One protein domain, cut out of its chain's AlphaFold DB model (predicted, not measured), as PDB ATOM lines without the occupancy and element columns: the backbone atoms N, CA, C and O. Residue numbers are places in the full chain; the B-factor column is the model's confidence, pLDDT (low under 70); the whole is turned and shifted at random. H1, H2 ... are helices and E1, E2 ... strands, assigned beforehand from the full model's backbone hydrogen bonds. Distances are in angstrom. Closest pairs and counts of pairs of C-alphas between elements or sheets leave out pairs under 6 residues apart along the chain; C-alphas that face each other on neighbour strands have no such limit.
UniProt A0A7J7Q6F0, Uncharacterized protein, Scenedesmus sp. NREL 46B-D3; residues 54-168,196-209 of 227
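This is residues 54 to 168 and 196 to 209 of the 227 residues of an uncharacterized protein of Scenedesmus sp. NREL 46B-D3 (UniProt A0A7J7Q6F0). At the core, look for a tiny sheet of two parallel strands, E1 and E2, with H2 packed beside it and H1 crossing H2. Beyond the sheet, short H3 packs on the long helix H4, which makes the longest axis; H5 sits near H4's last turns. The 129 printed residues, mostly helix by class, have five named helices and two named strands, in the order H1, E1, H2, E2, H3, H4, H5. The whole is compact, with a radius of gyration of the C-alphas of 15.9 A and spans of 48 by 34 by 33 A.

Find E1 at residues 70 to 72, from C-alpha 70 at (-12.606, 0.159, -14.595), and E2 at 101 to 103. Between them H2, residues 75 to 91, runs 24.4 A with a kink of 34 degrees near residue 84. H1 is residues 60 to 66, H3 104 to 107 and H5 196 to 204. H4 runs 46.9 A from C-alpha 133 at (-27.744, -27.369, -21.583) to C-alpha 164 at (-24.078, 19.131, -16.680).

E1, H2 and E2 form a strand-helix-strand unit, two parallel neighbours with a helix between, its crossover right-handed. Look at N 72 and O 102, 2.8 A. With residues 81 to 85 alone H2 touches H1, about perpendicular at 81 degrees, closest at C-alphas 85 and 60, 6.4 A. H3 touches H4, closest at C-alphas 107 and 150, 5.0 A. H4 and H5 only just touch, with 3 pairs of C-alphas within 8 A, closest 161 and 198, 7.4 A. Every O i to N i+4 pair is within hydrogen-bond range in H4 and H5, against 2 of 3 in H1 and 11 of 13 in H2; H3 is too short for one.

Residues 169 to 195 are not printed; C-alphas 168 and 196 are 16.5 A apart. The link from H3 to H4 is long, 25 residues. Residues 54 and 207 to 209 have pLDDT under 70.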
ATOM      1  N   GLY A  54     -10.977 -10.200 -29.016       65.69
ATOM      2  CA  GLY A  54     -10.745 -11.367 -28.172       65.69
ATOM      3  C   GLY A  54     -10.524 -10.946 -26.719       65.69
ATOM      4  O   GLY A  54     -10.150  -9.805 -26.451       65.69
ATOM      5  N   ALA A  55     -10.728 -11.868 -25.776       76.25
ATOM      6  CA  ALA A  55     -10.404 -11.600 -24.379       76.25
ATOM      7  C   ALA A  55      -8.900 -11.300 -24.237       76.25
ATOM      8  O   ALA A  55      -8.064 -12.116 -24.635       76.25
ATOM      9  N   VAL A  56      -8.568 -10.138 -23.674       84.12
ATOM     10  CA  VAL A  56      -7.190  -9.703 -23.391       84.12
ATOM     11  C   VAL A  56      -6.954  -9.754 -21.891       84.12
ATOM     12  O   VAL A  56      -7.876  -9.480 -21.136       84.12
ATOM     13  N   GLN A  57      -5.746 -10.092 -21.447       88.25
ATOM     14  CA  GLN A  57      -5.416 -10.042 -20.025       88.25
ATOM     15  C   GLN A  57      -5.423  -8.595 -19.503       88.25
ATOM     16  O   GLN A  57      -4.943  -7.704 -20.201       88.25
ATOM     17  N   PHE A  58      -5.948  -8.366 -18.296       90.56
ATOM     18  CA  PHE A  58      -5.830  -7.070 -17.616       90.56
ATOM     19  C   PHE A  58      -4.356  -6.749 -17.330       90.56
ATOM     20  O   PHE A  58      -3.646  -7.554 -16.726       90.56
ATOM     21  N   GLU A  59      -3.892  -5.582 -17.774       92.88
ATOM     22  CA  GLU A  59      -2.536  -5.088 -17.541       92.88
ATOM     23  C   GLU A  59      -2.612  -3.807 -16.700       92.88
ATOM     24  O   GLU A  59      -2.860  -2.735 -17.258       92.88
ATOM     25  N   PRO A  60      -2.372  -3.866 -15.374       89.38
ATOM     26  CA  PRO A  60      -2.609  -2.733 -14.480       89.38
ATOM     27  C   PRO A  60      -1.943  -1.440 -14.950       89.38
ATOM     28  O   PRO A  60      -2.593  -0.404 -14.999       89.38
ATOM     29  N   ALA A  61      -0.674  -1.503 -15.369       87.88
ATOM     30  CA  ALA A  61       0.096  -0.334 -15.794       87.88
ATOM     31  C   ALA A  61      -0.509   0.388 -17.007       87.88
ATOM     32  O   ALA A  61      -0.444   1.615 -17.083       87.88
ATOM     33  N   ALA A  62      -1.071  -0.365 -17.952       89.56
ATOM     34  CA  ALA A  62      -1.668   0.184 -19.159       89.56
ATOM     35  C   ALA A  62      -3.136   0.554 -18.920       89.56
ATOM     36  O   ALA A  62      -3.554   1.672 -19.220       89.56
ATOM     37  N   ASP A  63      -3.904  -0.360 -18.335       90.88
ATOM     38  CA  ASP A  63      -5.356  -0.267 -18.281       90.88
ATOM     39  C   ASP A  63      -5.832   0.726 -17.207       90.88
ATOM     40  O   ASP A  63      -6.729   1.521 -17.490       90.88
ATOM     41  N   ILE A  64      -5.220   0.771 -16.011       90.56
ATOM     42  CA  ILE A  64      -5.666   1.695 -14.945       90.56
ATOM     43  C   ILE A  64      -5.250   3.144 -15.203       90.56
ATOM     44  O   ILE A  64      -5.915   4.083 -14.764       90.56
ATOM     45  N   VAL A  65      -4.131   3.334 -15.908       87.62
ATOM     46  CA  VAL A  65      -3.608   4.661 -16.239       87.62
ATOM     47  C   VAL A  65      -4.371   5.251 -17.420       87.62
ATOM     48  O   VAL A  65      -4.650   6.450 -17.415       87.62
ATOM     49  N   ALA A  66      -4.719   4.424 -18.409       88.19
ATOM     50  CA  ALA A  66      -5.439   4.859 -19.602       88.19
ATOM     51  C   ALA A  66      -6.955   5.000 -19.396       88.19
ATOM     52  O   ALA A  66      -7.604   5.652 -20.213       88.19
ATOM     53  N   SER A  67      -7.515   4.409 -18.336       89.38
ATOM     54  CA  SER A  67      -8.961   4.400 -18.091       89.38
ATOM     55  C   SER A  67      -9.364   5.324 -16.942       89.38
ATOM     56  O   SER A  67      -8.732   5.368 -15.881       89.38
ATOM     57  N   ASP A  68     -10.472   6.039 -17.135       90.38
ATOM     58  CA  ASP A  68     -11.106   6.853 -16.090       90.38
ATOM     59  C   ASP A  68     -11.991   6.010 -15.156       90.38
ATOM     60  O   ASP A  68     -12.201   6.371 -13.999       90.38
ATOM     61  N   LEU A  69     -12.470   4.866 -15.652       91.75
ATOM     62  CA  LEU A  69     -13.333   3.922 -14.952       91.75
ATOM     63  C   LEU A  69     -12.957   2.492 -15.359       91.75
ATOM     64  O   LEU A  69     -12.809   2.206 -16.546       91.75
ATOM     65  N   VAL A  70     -12.823   1.597 -14.382       93.44
ATOM     66  CA  VAL A  70     -12.606   0.159 -14.595       93.44
ATOM     67  C   VAL A  70     -13.779  -0.594 -13.993       93.44
ATOM     68  O   VAL A  70     -14.045  -0.486 -12.797       93.44
ATOM     69  N   LEU A  71     -14.486  -1.352 -14.828       95.12
ATOM     70  CA  LEU A  71     -15.673  -2.103 -14.435       95.12
ATOM     71  C   LEU A  71     -15.336  -3.581 -14.266       95.12
ATOM     72  O   LEU A  71     -14.678  -4.185 -15.109       95.12
ATOM     73  N   THR A  72     -15.820  -4.158 -13.177       95.25
ATOM     74  CA  THR A  72     -15.656  -5.569 -12.812       95.25
ATOM     75  C   THR A  72     -17.028  -6.220 -12.669       95.25
ATOM     76  O   THR A  72     -18.004  -5.526 -12.401       95.25
ATOM     77  N   MET A  73     -17.139  -7.528 -12.904       95.19
ATOM     78  CA  MET A  73     -18.446  -8.209 -12.878       95.19
ATOM     79  C   MET A  73     -18.868  -8.625 -11.470       95.19
ATOM     80  O   MET A  73     -20.056  -8.608 -11.158       95.19
ATOM     81  N   ASP A  74     -17.898  -8.947 -10.619       93.75
ATOM     82  CA  ASP A  74     -18.122  -9.421  -9.261       93.75
ATOM     83  C   ASP A  74     -17.068  -8.872  -8.289       93.75
ATOM     84  O   ASP A  74     -16.054  -8.263  -8.670       93.75
ATOM     85  N   LYS A  75     -17.307  -9.114  -7.004       91.62
ATOM     86  CA  LYS A  75     -16.428  -8.710  -5.911       91.62
ATOM     87  C   LYS A  75     -15.051  -9.378  -5.919       91.62
ATOM     88  O   LYS A  75     -14.100  -8.787  -5.411       91.62
ATOM     89  N   TYR A  76     -14.925 -10.597  -6.447       91.38
ATOM     90  CA  TYR A  76     -13.655 -11.330  -6.440       91.38
ATOM     91  C   TYR A  76     -12.696 -10.721  -7.461       91.38
ATOM     92  O   TYR A  76     -11.566 -10.369  -7.128       91.38
ATOM     93  N   THR A  77     -13.207 -10.469  -8.663       92.31
ATOM     94  CA  THR A  77     -12.535  -9.736  -9.732       92.31
ATOM     95  C   THR A  77     -12.159  -8.332  -9.263       92.31
ATOM     96  O   THR A  77     -11.028  -7.896  -9.463       92.31
ATOM     97  N   ALA A  78     -13.074  -7.620  -8.594       92.00
ATOM     98  CA  ALA A  78     -12.771  -6.320  -7.998       92.00
ATOM     99  C   ALA A  78     -11.628  -6.397  -6.977       92.00
ATOM    100  O   ALA A  78     -10.706  -5.582  -7.038       92.00
ATOM    101  N   ALA A  79     -11.661  -7.371  -6.061       90.62
ATOM    102  CA  ALA A  79     -10.628  -7.549  -5.046       90.62
ATOM    103  C   ALA A  79      -9.247  -7.800  -5.671       90.62
ATOM    104  O   ALA A  79      -8.259  -7.208  -5.226       90.62
ATOM    105  N   ASP A  80      -9.179  -8.610  -6.728       91.81
ATOM    106  CA  ASP A  80      -7.939  -8.875  -7.454       91.81
ATOM    107  C   ASP A  80      -7.408  -7.623  -8.170       91.81
ATOM    108  O   ASP A  80      -6.238  -7.269  -7.981       91.81
ATOM    109  N   VAL A  81      -8.269  -6.880  -8.886       92.50
ATOM    110  CA  VAL A  81      -7.900  -5.592  -9.518       92.50
ATOM    111  C   VAL A  81      -7.359  -4.631  -8.482       92.50
ATOM    112  O   VAL A  81      -6.307  -4.028  -8.676       92.50
ATOM    113  N   LEU A  82      -8.048  -4.488  -7.359       90.94
ATOM    114  CA  LEU A  82      -7.670  -3.528  -6.335       90.94
ATOM    115  C   LEU A  82      -6.376  -3.893  -5.633       90.94
ATOM    116  O   LEU A  82      -5.594  -2.998  -5.319       90.94
ATOM    117  N   ARG A  83      -6.109  -5.182  -5.416       90.00
ATOM    118  CA  ARG A  83      -4.830  -5.628  -4.862       90.00
ATOM    119  C   ARG A  83      -3.667  -5.157  -5.732       90.00
ATOM    120  O   ARG A  83      -2.687  -4.646  -5.199       90.00
ATOM    121  N   GLU A  84      -3.793  -5.257  -7.051       91.00
ATOM    122  CA  GLU A  84      -2.755  -4.809  -7.985       91.00
ATOM    123  C   GLU A  84      -2.713  -3.281  -8.115       91.00
ATOM    124  O   GLU A  84      -1.645  -2.670  -8.012       91.00
ATOM    125  N   VAL A  85      -3.876  -2.646  -8.252       91.12
ATOM    126  CA  VAL A  85      -4.017  -1.195  -8.426       91.12
ATOM    127  C   VAL A  85      -3.597  -0.412  -7.177       91.12
ATOM    128  O   VAL A  85      -3.029   0.670  -7.300       91.12
ATOM    129  N   SER A  86      -3.785  -0.963  -5.977       89.00
ATOM    130  CA  SER A  86      -3.395  -0.309  -4.717       89.00
ATOM    131  C   SER A  86      -1.903   0.034  -4.654       89.00
ATOM    132  O   SER A  86      -1.520   1.042  -4.062       89.00
ATOM    133  N   SER A  87      -1.050  -0.746  -5.326       89.38
ATOM    134  CA  SER A  87       0.380  -0.444  -5.420       89.38
ATOM    135  C   SER A  87       0.658   0.860  -6.185       89.38
ATOM    136  O   SER A  87       1.599   1.580  -5.853       89.38
ATOM    137  N   TYR A  88      -0.194   1.219  -7.149       89.88
ATOM    138  CA  TYR A  88      -0.082   2.460  -7.918       89.88
ATOM    139  C   TYR A  88      -0.516   3.677  -7.110       89.88
ATOM    140  O   TYR A  88       0.076   4.745  -7.271       89.88
ATOM    141  N   ASP A  89      -1.481   3.520  -6.203       88.12
ATOM    142  CA  ASP A  89      -1.851   4.583  -5.264       88.12
ATOM    143  C   ASP A  89      -0.706   4.908  -4.297       88.12
ATOM    144  O   ASP A  89      -0.514   6.066  -3.939       88.12
ATOM    145  N   LEU A  90       0.126   3.926  -3.930       87.69
ATOM    146  CA  LEU A  90       1.328   4.182  -3.126       87.69
ATOM    147  C   LEU A  90       2.396   4.967  -3.903       87.69
ATOM    148  O   LEU A  90       3.104   5.788  -3.322       87.69
ATOM    149  N   ILE A  91       2.524   4.714  -5.207       89.12
ATOM    150  CA  ILE A  91       3.513   5.379  -6.072       89.12
ATOM    151  C   ILE A  91       3.053   6.794  -6.443       89.12
ATOM    152  O   ILE A  91       3.862   7.722  -6.478       89.12
ATOM    153  N   ASN A  92       1.761   6.970  -6.719       88.50
ATOM    154  CA  ASN A  92       1.159   8.251  -7.067       88.50
ATOM    155  C   ASN A  92      -0.153   8.462  -6.281       88.50
ATOM    156  O   ASN A  92      -1.240   8.255  -6.829       88.50
ATOM    157  N   PRO A  93      -0.057   8.943  -5.024       81.62
ATOM    158  CA  PRO A  93      -1.212   9.127  -4.135       81.62
ATOM    159  C   PRO A  93      -2.287  10.068  -4.683       81.62
ATOM    160  O   PRO A  93      -3.458   9.944  -4.344       81.62
ATOM    161  N   GLY A  94      -1.910  11.001  -5.563       83.12
ATOM    162  CA  GLY A  94      -2.846  11.922  -6.210       83.12
ATOM    163  C   GLY A  94      -3.600  11.323  -7.403       83.12
ATOM    164  O   GLY A  94      -4.451  12.002  -7.975       83.12
ATOM    165  N   GLY A  95      -3.283  10.090  -7.814       81.94
ATOM    166  CA  GLY A  95      -3.909   9.416  -8.953       81.94
ATOM    167  C   GLY A  95      -5.279   8.807  -8.641       81.94
ATOM    168  O   GLY A  95      -6.140   8.777  -9.530       81.94
ATOM    169  N   TYR A  96      -5.486   8.390  -7.384       85.25
ATOM    170  CA  TYR A  96      -6.703   7.743  -6.875       85.25
ATOM    171  C   TYR A  96      -7.194   6.620  -7.798       85.25
ATOM    172  O   TYR A  96      -8.348   6.596  -8.226       85.25
ATOM    173  N   TYR A  97      -6.289   5.722  -8.167       90.12
ATOM    174  CA  TYR A  97      -6.538   4.650  -9.118       90.12
ATOM    175  C   TYR A  97      -7.522   3.620  -8.563       90.12
ATOM    176  O   TYR A  97      -8.433   3.216  -9.282       90.12
ATOM    177  N   SER A  98      -7.417   3.253  -7.281       90.12
ATOM    178  CA  SER A  98      -8.380   2.342  -6.639       90.12
ATOM    179  C   SER A  98      -9.807   2.881  -6.657       90.12
ATOM    180  O   SER A  98     -10.754   2.115  -6.831       90.12
ATOM    181  N   ALA A  99      -9.980   4.203  -6.556       88.56
ATOM    182  CA  ALA A  99     -11.298   4.819  -6.619       88.56
ATOM    183  C   ALA A  99     -11.984   4.572  -7.970       88.56
ATOM    184  O   ALA A  99     -13.203   4.519  -7.997       88.56
ATOM    185  N   ARG A 100     -11.240   4.361  -9.064       90.62
ATOM    186  CA  ARG A 100     -11.791   4.146 -10.416       90.62
ATOM    187  C   ARG A 100     -12.355   2.746 -10.639       90.62
ATOM    188  O   ARG A 100     -13.003   2.518 -11.655       90.62
ATOM    189  N   VAL A 101     -12.090   1.804  -9.738       92.31
ATOM    190  CA  VAL A 101     -12.571   0.425  -9.868       92.31
ATOM    191  C   VAL A 101     -13.988   0.337  -9.308       92.31
ATOM    192  O   VAL A 101     -14.236   0.706  -8.159       92.31
ATOM    193  N   ARG A 102     -14.935  -0.142 -10.112       93.00
ATOM    194  CA  ARG A 102     -16.341  -0.326  -9.728       93.00
ATOM    195  C   ARG A 102     -16.850  -1.694 -10.164       93.00
ATOM    196  O   ARG A 102     -16.380  -2.256 -11.153       93.00
ATOM    197  N   VAL A 103     -17.816  -2.229  -9.422       93.81
ATOM    198  CA  VAL A 103     -18.556  -3.434  -9.824       93.81
ATOM    199  C   VAL A 103     -19.727  -2.994 -10.693       93.81
ATOM    200  O   VAL A 103     -20.469  -2.099 -10.308       93.81
ATOM    201  N   LEU A 104     -19.913  -3.601 -11.861       95.19
ATOM    202  CA  LEU A 104     -20.925  -3.198 -12.837       95.19
ATOM    203  C   LEU A 104     -22.342  -3.201 -12.241       95.19
ATOM    204  O   LEU A 104     -23.132  -2.300 -12.522       95.19
ATOM    205  N   GLY A 105     -22.651  -4.158 -11.362       94.81
ATOM    206  CA  GLY A 105     -23.948  -4.224 -10.691       94.81
ATOM    207  C   GLY A 105     -24.252  -3.035  -9.770       94.81
ATOM    208  O   GLY A 105     -25.419  -2.817  -9.444       94.81
ATOM    209  N   SER A 106     -23.273  -2.191  -9.411       93.19
ATOM    210  CA  SER A 106     -23.540  -0.942  -8.678       93.19
ATOM    211  C   SER A 106     -24.363   0.064  -9.488       93.19
ATOM    212  O   SER A 106     -24.985   0.944  -8.900       93.19
ATOM    213  N   PHE A 107     -24.408  -0.076 -10.817       94.44
ATOM    214  CA  PHE A 107     -25.219   0.761 -11.710       94.44
ATOM    215  C   PHE A 107     -26.606   0.161 -11.996       94.44
ATOM    216  O   PHE A 107     -27.494   0.840 -12.514       94.44
ATOM    217  N   HIS A 108     -26.841  -1.100 -11.627       95.94
ATOM    218  CA  HIS A 108     -28.131  -1.759 -11.810       95.94
ATOM    219  C   HIS A 108     -29.199  -1.143 -10.886       95.94
ATOM    220  O   HIS A 108     -28.927  -0.938  -9.697       95.94
ATOM    221  N   PRO A 109     -30.449  -0.920 -11.337       92.75
ATOM    222  CA  PRO A 109     -31.446  -0.201 -10.534       92.75
ATOM    223  C   PRO A 109     -31.871  -0.972  -9.275       92.75
ATOM    224  O   PRO A 109     -32.279  -0.374  -8.281       92.75
ATOM    225  N   VAL A 110     -31.753  -2.303  -9.311       93.75
ATOM    226  CA  VAL A 110     -32.111  -3.194  -8.195       93.75
ATOM    227  C   VAL A 110     -30.894  -3.642  -7.381       93.75
ATOM    228  O   VAL A 110     -30.996  -3.740  -6.161       93.75
ATOM    229  N   LEU A 111     -29.750  -3.924  -8.021       91.81
ATOM    230  CA  LEU A 111     -28.584  -4.475  -7.312       91.81
ATOM    231  C   LEU A 111     -27.842  -3.375  -6.541       91.81
ATOM    232  O   LEU A 111     -27.379  -3.610  -5.429       91.81
ATOM    233  N   SER A 112     -27.838  -2.138  -7.053       89.50
ATOM    234  CA  SER A 112     -27.306  -0.961  -6.346       89.50
ATOM    235  C   SER A 112     -27.884  -0.786  -4.938       89.50
ATOM    236  O   SER A 112     -27.154  -0.456  -4.005       89.50
ATOM    237  N   GLN A 113     -29.172  -1.091  -4.750       88.75
ATOM    238  CA  GLN A 113     -29.870  -0.980  -3.464       88.75
ATOM    239  C   GLN A 113     -29.402  -2.018  -2.432       88.75
ATOM    240  O   GLN A 113     -29.701  -1.897  -1.246       88.75
ATOM    241  N   ARG A 114     -28.665  -3.043  -2.872       87.00
ATOM    242  CA  ARG A 114     -28.151  -4.138  -2.045       87.00
ATOM    243  C   ARG A 114     -26.674  -3.965  -1.696       87.00
ATOM    244  O   ARG A 114     -26.036  -4.934  -1.313       87.00
ATOM    245  N   ALA A 115     -26.134  -2.747  -1.774       79.50
ATOM    246  CA  ALA A 115     -24.730  -2.449  -1.465       79.50
ATOM    247  C   ALA A 115     -24.274  -2.895  -0.056       79.50
ATOM    248  O   ALA A 115     -23.084  -3.082   0.182       79.50
ATOM    249  N   SER A 116     -25.204  -3.062   0.889       77.62
ATOM    250  CA  SER A 116     -24.921  -3.577   2.237       77.62
ATOM    251  C   SER A 116     -24.745  -5.099   2.299       77.62
ATOM    252  O   SER A 116     -24.276  -5.616   3.311       77.62
ATOM    253  N   GLN A 117     -25.125  -5.825   1.247       81.88
ATOM    254  CA  GLN A 117     -24.946  -7.267   1.133       81.88
ATOM    255  C   GLN A 117     -23.635  -7.549   0.401       81.88
ATOM    256  O   GLN A 117     -23.374  -6.954  -0.642       81.88
ATOM    257  N   ALA A 118     -22.835  -8.479   0.927       74.00
ATOM    258  CA  ALA A 118     -21.522  -8.808   0.370       74.00
ATOM    259  C   ALA A 118     -21.574  -9.200  -1.119       74.00
ATOM    260  O   ALA A 118     -20.655  -8.859  -1.850       74.00
ATOM    261  N   ASP A 119     -22.665  -9.846  -1.546       83.31
ATOM    262  CA  ASP A 119     -22.873 -10.351  -2.915       83.31
ATOM    263  C   ASP A 119     -23.993  -9.586  -3.640       83.31
ATOM    264  O   ASP A 119     -24.479  -9.988  -4.693       83.31
ATOM    265  N   GLY A 120     -24.485  -8.490  -3.050       86.31
ATOM    266  CA  GLY A 120     -25.703  -7.821  -3.512       86.31
ATOM    267  C   GLY A 120     -25.581  -7.164  -4.888       86.31
ATOM    268  O   GLY A 120     -26.606  -6.851  -5.493       86.31
ATOM    269  N   GLN A 121     -24.347  -6.952  -5.351       91.75
ATOM    270  CA  GLN A 121     -23.991  -6.250  -6.584       91.75
ATOM    271  C   GLN A 121     -23.274  -7.138  -7.606       91.75
ATOM    272  O   GLN A 121     -22.913  -6.640  -8.671       91.75
ATOM    273  N   ASP A 122     -23.075  -8.419  -7.303       94.81
ATOM    274  CA  ASP A 122     -22.357  -9.326  -8.189       94.81
ATOM    275  C   ASP A 122     -23.241  -9.745  -9.372       94.81
ATOM    276  O   ASP A 122     -24.451  -9.959  -9.240       94.81
ATOM    277  N   ILE A 123     -22.624  -9.848 -10.546       94.81
ATOM    278  CA  ILE A 123     -23.192 -10.523 -11.710       94.81
ATOM    279  C   ILE A 123     -22.473 -11.862 -11.818       94.81
ATOM    280  O   ILE A 123     -21.293 -11.908 -12.166       94.81
ATOM    281  N   ASP A 124     -23.194 -12.939 -11.510       93.50
ATOM    282  CA  ASP A 124     -22.645 -14.294 -11.520       93.50
ATOM    283  C   ASP A 124     -22.100 -14.677 -12.903       93.50
ATOM    284  O   ASP A 124     -22.735 -14.415 -13.931       93.50
ATOM    285  N   ASP A 125     -20.946 -15.351 -12.931       92.12
ATOM    286  CA  ASP A 125     -20.425 -15.968 -14.151       92.12
ATOM    287  C   ASP A 125     -21.350 -17.128 -14.566       92.12
ATOM    288  O   ASP A 125     -21.415 -18.151 -13.872       92.12
ATOM    289  N   PRO A 126     -22.060 -17.018 -15.704       91.31
ATOM    290  CA  PRO A 126     -23.029 -18.026 -16.114       91.31
ATOM    291  C   PRO A 126     -22.383 -19.353 -16.534       91.31
ATOM    292  O   PRO A 126     -23.087 -20.354 -16.668       91.31
ATOM    293  N   LEU A 127     -21.065 -19.373 -16.754       88.94
ATOM    294  CA  LEU A 127     -20.302 -20.576 -17.088       88.94
ATOM    295  C   LEU A 127     -19.717 -21.253 -15.841       88.94
ATOM    296  O   LEU A 127     -19.166 -22.357 -15.924       88.94
ATOM    297  N   TYR A 128     -19.854 -20.628 -14.669       87.06
ATOM    298  CA  TYR A 128     -19.386 -21.211 -13.427       87.06
ATOM    299  C   TYR A 128     -20.210 -22.457 -13.074       87.06
ATOM    300  O   TYR A 128     -21.439 -22.438 -13.015       87.06
ATOM    301  N   GLY A 129     -19.524 -23.577 -12.839       83.69
ATOM    302  CA  GLY A 129     -20.149 -24.856 -12.481       83.69
ATOM    303  C   GLY A 129     -20.427 -25.814 -13.646       83.69
ATOM    304  O   GLY A 129     -20.781 -26.960 -13.377       83.69
ATOM    305  N   ASN A 130     -20.200 -25.409 -14.906       83.75
ATOM    306  CA  ASN A 130     -20.301 -26.275 -16.096       83.75
ATOM    307  C   ASN A 130     -21.609 -27.095 -16.161       83.75
ATOM    308  O   ASN A 130     -21.592 -28.289 -16.474       83.75
ATOM    309  N   PHE A 131     -22.747 -26.486 -15.818       83.88
ATOM    310  CA  PHE A 131     -24.032 -27.191 -15.778       83.88
ATOM    311  C   PHE A 131     -24.492 -27.660 -17.165       83.88
ATOM    312  O   PHE A 131     -25.194 -28.670 -17.257       83.88
ATOM    313  N   GLY A 132     -24.091 -26.949 -18.227       86.94
ATOM    314  CA  GLY A 132     -24.482 -27.224 -19.602       86.94
ATOM    315  C   GLY A 132     -25.989 -27.106 -19.866       86.94
ATOM    316  O   GLY A 132     -26.822 -26.898 -18.976       86.94
ATOM    317  N   GLY A 133     -26.352 -27.265 -21.139       92.56
ATOM    318  CA  GLY A 133     -27.744 -27.369 -21.583       92.56
ATOM    319  C   GLY A 133     -28.599 -26.144 -21.245       92.56
ATOM    320  O   GLY A 133     -28.154 -25.003 -21.325       92.56
ATOM    321  N   GLN A 134     -29.860 -26.390 -20.883       92.44
ATOM    322  CA  GLN A 134     -30.849 -25.327 -20.691       92.44
ATOM    323  C   GLN A 134     -30.554 -24.432 -19.476       92.44
ATOM    324  O   GLN A 134     -30.782 -23.231 -19.541       92.44
ATOM    325  N   ARG A 135     -30.009 -24.988 -18.384       90.19
ATOM    326  CA  ARG A 135     -29.698 -24.204 -17.174       90.19
ATOM    327  C   ARG A 135     -28.590 -23.190 -17.422       90.19
ATOM    328  O   ARG A 135     -28.708 -22.047 -16.998       90.19
ATOM    329  N   GLU A 136     -27.539 -23.602 -18.127       91.31
ATOM    330  CA  GLU A 136     -26.465 -22.696 -18.538       91.31
ATOM    331  C   GLU A 136     -27.003 -21.613 -19.480       91.31
ATOM    332  O   GLU A 136     -26.720 -20.436 -19.290       91.31
ATOM    333  N   GLN A 137     -27.867 -21.976 -20.435       90.50
ATOM    334  CA  GLN A 137     -28.506 -21.000 -21.320       90.50
ATOM    335  C   GLN A 137     -29.349 -19.969 -20.551       90.50
ATOM    336  O   GLN A 137     -29.269 -18.774 -20.837       90.50
ATOM    337  N   GLU A 138     -30.146 -20.406 -19.575       91.81
ATOM    338  CA  GLU A 138     -30.938 -19.521 -18.714       91.81
ATOM    339  C   GLU A 138     -30.041 -18.595 -17.879       91.81
ATOM    340  O   GLU A 138     -30.311 -17.396 -17.804       91.81
ATOM    341  N   ALA A 139     -28.940 -19.117 -17.327       90.56
ATOM    342  CA  ALA A 139     -27.952 -18.326 -16.597       90.56
ATOM    343  C   ALA A 139     -27.283 -17.273 -17.497       90.56
ATOM    344  O   ALA A 139     -27.196 -16.107 -17.114       90.56
ATOM    345  N   VAL A 140     -26.879 -17.642 -18.720       92.69
ATOM    346  CA  VAL A 140     -26.291 -16.712 -19.701       92.69
ATOM    347  C   VAL A 140     -27.272 -15.594 -20.051       92.69
ATOM    348  O   VAL A 140     -26.890 -14.425 -20.063       92.69
ATOM    349  N   LEU A 141     -28.541 -15.924 -20.312       92.00
ATOM    350  CA  LEU A 141     -29.566 -14.923 -20.623       92.00
ATOM    351  C   LEU A 141     -29.838 -13.994 -19.437       92.00
ATOM    352  O   LEU A 141     -30.018 -12.789 -19.627       92.00
ATOM    353  N   PHE A 142     -29.844 -14.534 -18.220       93.06
ATOM    354  CA  PHE A 142     -30.015 -13.744 -17.010       93.06
ATOM    355  C   PHE A 142     -28.838 -12.782 -16.788       93.06
ATOM    356  O   PHE A 142     -29.065 -11.583 -16.622       93.06
ATOM    357  N   ALA A 143     -27.596 -13.266 -16.883       94.44
ATOM    358  CA  ALA A 143     -26.398 -12.434 -16.783       94.44
ATOM    359  C   ALA A 143     -26.369 -11.346 -17.870       94.44
ATOM    360  O   ALA A 143     -26.134 -10.176 -17.574       94.44
ATOM    361  N   ALA A 144     -26.699 -11.692 -19.121       92.81
ATOM    362  CA  ALA A 144     -26.777 -10.731 -20.222       92.81
ATOM    363  C   ALA A 144     -27.808  -9.621 -19.954       92.81
ATOM    364  O   ALA A 144     -27.534  -8.450 -20.220       92.81
ATOM    365  N   LYS A 145     -28.969  -9.969 -19.385       94.19
ATOM    366  CA  LYS A 145     -29.989  -8.993 -18.986       94.19
ATOM    367  C   LYS A 145     -29.467  -8.043 -17.903       94.19
ATOM    368  O   LYS A 145     -29.621  -6.834 -18.050       94.19
ATOM    369  N   LEU A 146     -28.819  -8.569 -16.860       95.12
ATOM    370  CA  LEU A 146     -28.235  -7.749 -15.791       95.12
ATOM    371  C   LEU A 146     -27.151  -6.803 -16.323       95.12
ATOM    372  O   LEU A 146     -27.140  -5.622 -15.969       95.12
ATOM    373  N   ILE A 147     -26.269  -7.296 -17.197       95.38
ATOM    374  CA  ILE A 147     -25.230  -6.486 -17.848       95.38
ATOM    375  C   ILE A 147     -25.878  -5.372 -18.670       95.38
ATOM    376  O   ILE A 147     -25.491  -4.214 -18.536       95.38
ATOM    377  N   HIS A 148     -26.886  -5.697 -19.482       94.62
ATOM    378  CA  HIS A 148     -27.585  -4.716 -20.305       94.62
ATOM    379  C   HIS A 148     -28.225  -3.609 -19.454       94.62
ATOM    380  O   HIS A 148     -27.958  -2.434 -19.689       94.62
ATOM    381  N   GLU A 149     -29.023  -3.968 -18.443       95.31
ATOM    382  CA  GLU A 149     -29.684  -2.999 -17.555       95.31
ATOM    383  C   GLU A 149     -28.669  -2.126 -16.794       95.31
ATOM    384  O   GLU A 149     -28.865  -0.916 -16.661       95.31
ATOM    385  N   SER A 150     -27.545  -2.707 -16.361       95.94
ATOM    386  CA  SER A 150     -26.460  -1.968 -15.701       95.94
ATOM    387  C   SER A 150     -25.775  -0.981 -16.650       95.94
ATOM    388  O   SER A 150     -25.566   0.176 -16.288       95.94
ATOM    389  N   CYS A 151     -25.467  -1.403 -17.879       95.75
ATOM    390  CA  CYS A 151     -24.851  -0.553 -18.898       95.75
ATOM    391  C   CYS A 151     -25.778   0.584 -19.345       95.75
ATOM    392  O   CYS A 151     -25.310   1.709 -19.502       95.75
ATOM    393  N   SER A 152     -27.079   0.323 -19.523       94.06
ATOM    394  CA  SER A 152     -28.056   1.365 -19.865       94.06
ATOM    395  C   SER A 152     -28.115   2.453 -18.794       94.06
ATOM    396  O   SER A 152     -28.076   3.639 -19.115       94.06
ATOM    397  N   ASN A 153     -28.139   2.063 -17.519       95.50
ATOM    398  CA  ASN A 153     -28.129   3.020 -16.418       95.50
ATOM    399  C   ASN A 153     -26.802   3.767 -16.288       95.50
ATOM    400  O   ASN A 153     -26.809   4.971 -16.040       95.50
ATOM    401  N   LEU A 154     -25.666   3.083 -16.454       94.38
ATOM    402  CA  LEU A 154     -24.358   3.736 -16.471       94.38
ATOM    403  C   LEU A 154     -24.308   4.802 -17.570       94.38
ATOM    404  O   LEU A 154     -23.906   5.932 -17.308       94.38
ATOM    405  N   LEU A 155     -24.762   4.469 -18.778       93.75
ATOM    406  CA  LEU A 155     -24.814   5.405 -19.895       93.75
ATOM    407  C   LEU A 155     -25.706   6.610 -19.575       93.75
ATOM    408  O   LEU A 155     -25.262   7.737 -19.759       93.75
ATOM    409  N   GLN A 156     -26.889   6.399 -18.990       93.69
ATOM    410  CA  GLN A 156     -27.759   7.496 -18.551       93.69
ATOM    411  C   GLN A 156     -27.076   8.416 -17.521       93.69
ATOM    412  O   GLN A 156     -27.228   9.636 -17.575       93.69
ATOM    413  N   GLN A 157     -26.302   7.856 -16.583       93.12
ATOM    414  CA  GLN A 157     -25.537   8.650 -15.614       93.12
ATOM    415  C   GLN A 157     -24.408   9.442 -16.286       93.12
ATOM    416  O   GLN A 157     -24.217  10.618 -15.975       93.12
ATOM    417  N   LEU A 158     -23.680   8.822 -17.219       91.94
ATOM    418  CA  LEU A 158     -22.617   9.483 -17.977       91.94
ATOM    419  C   LEU A 158     -23.168  10.592 -18.878       91.94
ATOM    420  O   LEU A 158     -22.561  11.656 -18.956       91.94
ATOM    421  N   GLU A 159     -24.322  10.385 -19.513       90.69
ATOM    422  CA  GLU A 159     -25.023  11.411 -20.290       90.69
ATOM    423  C   GLU A 159     -25.477  12.576 -19.407       90.69
ATOM    424  O   GLU A 159     -25.290  13.731 -19.783       90.69
ATOM    425  N   GLY A 160     -26.006  12.291 -18.211       91.06
ATOM    426  CA  GLY A 160     -26.347  13.316 -17.222       91.06
ATOM    427  C   GLY A 160     -25.138  14.176 -16.847       91.06
ATOM    428  O   GLY A 160     -25.190  15.399 -16.967       91.06
ATOM    429  N   LEU A 161     -24.014  13.540 -16.505       90.19
ATOM    430  CA  LEU A 161     -22.754  14.236 -16.217       90.19
ATOM    431  C   LEU A 161     -22.237  15.025 -17.429       90.19
ATOM    432  O   LEU A 161     -21.772  16.156 -17.301       90.19
ATOM    433  N   ALA A 162     -22.316  14.453 -18.629       87.81
ATOM    434  CA  ALA A 162     -21.878  15.127 -19.846       87.81
ATOM    435  C   ALA A 162     -22.748  16.358 -20.154       87.81
ATOM    436  O   ALA A 162     -22.218  17.386 -20.585       87.81
ATOM    437  N   ALA A 163     -24.057  16.293 -19.900       87.69
ATOM    438  CA  ALA A 163     -24.970  17.422 -20.041       87.69
ATOM    439  C   ALA A 163     -24.676  18.532 -19.017       87.69
ATOM    440  O   ALA A 163     -24.576  19.697 -19.404       87.69
ATOM    441  N   GLU A 164     -24.455  18.183 -17.745       88.19
ATOM    442  CA  GLU A 164     -24.078  19.131 -16.680       88.19
ATOM    443  C   GLU A 164     -22.789  19.901 -17.009       88.19
ATOM    444  O   GLU A 164     -22.667  21.091 -16.710       88.19
ATOM    445  N   HIS A 165     -21.845  19.244 -17.686       85.50
ATOM    446  CA  HIS A 165     -20.566  19.828 -18.090       85.50
ATOM    447  C   HIS A 165     -20.543  20.371 -19.529       85.50
ATOM    448  O   HIS A 165     -19.484  20.782 -20.011       85.50
ATOM    449  N   GLY A 166     -21.696  20.424 -20.208       81.19
ATOM    450  CA  GLY A 166     -21.846  21.057 -21.521       81.19
ATOM    451  C   GLY A 166     -21.229  20.293 -22.700       81.19
ATOM    452  O   GLY A 166     -21.039  20.886 -23.758       81.19
ATOM    453  N   LEU A 167     -20.930  18.998 -22.558       79.31
ATOM    454  CA  LEU A 167     -20.397  18.159 -23.645       79.31
ATOM    455  C   LEU A 167     -21.446  17.767 -24.687       79.31
ATOM    456  O   LEU A 167     -21.103  17.590 -25.848       79.31
ATOM    457  N   LEU A 168     -22.712  17.652 -24.286       74.06
ATOM    458  CA  LEU A 168     -23.811  17.252 -25.177       74.06
ATOM    459  C   LEU A 168     -24.584  18.449 -25.767       74.06
ATOM    460  O   LEU A 168     -25.551  18.260 -26.499       74.06
ATOM    461  N   GLU A 196     -12.518  14.790 -14.824       86.94
ATOM    462  CA  GLU A 196     -12.412  15.244 -13.436       86.94
ATOM    463  C   GLU A 196     -13.741  15.088 -12.683       86.94
ATOM    464  O   GLU A 196     -13.755  14.561 -11.571       86.94
ATOM    465  N   ALA A 197     -14.859  15.454 -13.311       89.00
ATOM    466  CA  ALA A 197     -16.196  15.291 -12.754       89.00
ATOM    467  C   ALA A 197     -16.580  13.821 -12.554       89.00
ATOM    468  O   ALA A 197     -17.106  13.467 -11.501       89.00
ATOM    469  N   LEU A 198     -16.269  12.953 -13.519       88.94
ATOM    470  CA  LEU A 198     -16.484  11.513 -13.424       88.94
ATOM    471  C   LEU A 198     -15.695  10.933 -12.252       88.94
ATOM    472  O   LEU A 198     -16.265  10.263 -11.395       88.94
ATOM    473  N   VAL A 199     -14.402  11.244 -12.157       85.94
ATOM    474  CA  VAL A 199     -13.556  10.788 -11.048       85.94
ATOM    475  C   VAL A 199     -14.065  11.332  -9.710       85.94
ATOM    476  O   VAL A 199     -14.112  10.591  -8.730       85.94
ATOM    477  N   ALA A 200     -14.480  12.598  -9.647       88.12
ATOM    478  CA  ALA A 200     -15.051  13.191  -8.441       88.12
ATOM    479  C   ALA A 200     -16.368  12.513  -8.035       88.12
ATOM    480  O   ALA A 200     -16.560  12.199  -6.860       88.12
ATOM    481  N   ARG A 201     -17.251  12.231  -8.998       89.62
ATOM    482  CA  ARG A 201     -18.520  11.532  -8.777       89.62
ATOM    483  C   ARG A 201     -18.289  10.126  -8.249       89.62
ATOM    484  O   ARG A 201     -18.854   9.758  -7.226       89.62
ATOM    485  N   VAL A 202     -17.397   9.384  -8.896       86.94
ATOM    486  CA  VAL A 202     -16.998   8.046  -8.472       86.94
ATOM    487  C   VAL A 202     -16.464   8.095  -7.035       86.94
ATOM    488  O   VAL A 202     -16.883   7.296  -6.206       86.94
ATOM    489  N   ARG A 203     -15.637   9.082  -6.663       84.50
ATOM    490  CA  ARG A 203     -15.181   9.238  -5.266       84.50
ATOM    491  C   ARG A 203     -16.311   9.490  -4.267       84.50
ATOM    492  O   ARG A 203     -16.225   8.989  -3.150       84.50
ATOM    493  N   GLN A 204     -17.348  10.241  -4.641       84.69
ATOM    494  CA  GLN A 204     -18.495  10.515  -3.763       84.69
ATOM    495  C   GLN A 204     -19.307   9.259  -3.435       84.69
ATOM    496  O   GLN A 204     -19.908   9.192  -2.367       84.69
ATOM    497  N   GLU A 205     -19.304   8.257  -4.314       80.06
ATOM    498  CA  GLU A 205     -19.932   6.954  -4.045       80.06
ATOM    499  C   GLU A 205     -19.211   6.172  -2.935       80.06
ATOM    500  O   GLU A 205     -19.753   5.210  -2.396       80.06
ATOM    501  N   GLY A 206     -18.010   6.616  -2.554       73.56
ATOM    502  CA  GLY A 206     -17.231   6.054  -1.466       73.56
ATOM    503  C   GLY A 206     -16.410   4.833  -1.867       73.56
ATOM    504  O   GLY A 206     -16.321   4.430  -3.031       73.56
ATOM    505  N   VAL A 207     -15.747   4.267  -0.861       69.94
ATOM    506  CA  VAL A 207     -15.046   2.985  -0.966       69.94
ATOM    507  C   VAL A 207     -16.073   1.886  -0.733       69.94
ATOM    508  O   VAL A 207     -16.864   1.964   0.208       69.94
ATOM    509  N   ILE A 208     -16.063   0.860  -1.579       69.88
ATOM    510  CA  ILE A 208     -16.988  -0.260  -1.438       69.88
ATOM    511  C   ILE A 208     -16.721  -0.946  -0.085       69.88
ATOM    512  O   ILE A 208     -15.603  -1.366   0.209       69.88
ATOM    513  N   SER A 209     -17.740  -1.005   0.773       65.81
ATOM    514  CA  SER A 209     -17.595  -1.298   2.210       65.81
ATOM    515  C   SER A 209     -16.978  -2.667   2.508       65.81
ATOM    516  O   SER A 209     -16.189  -2.803   3.444       65.81
TER     517      SER A 209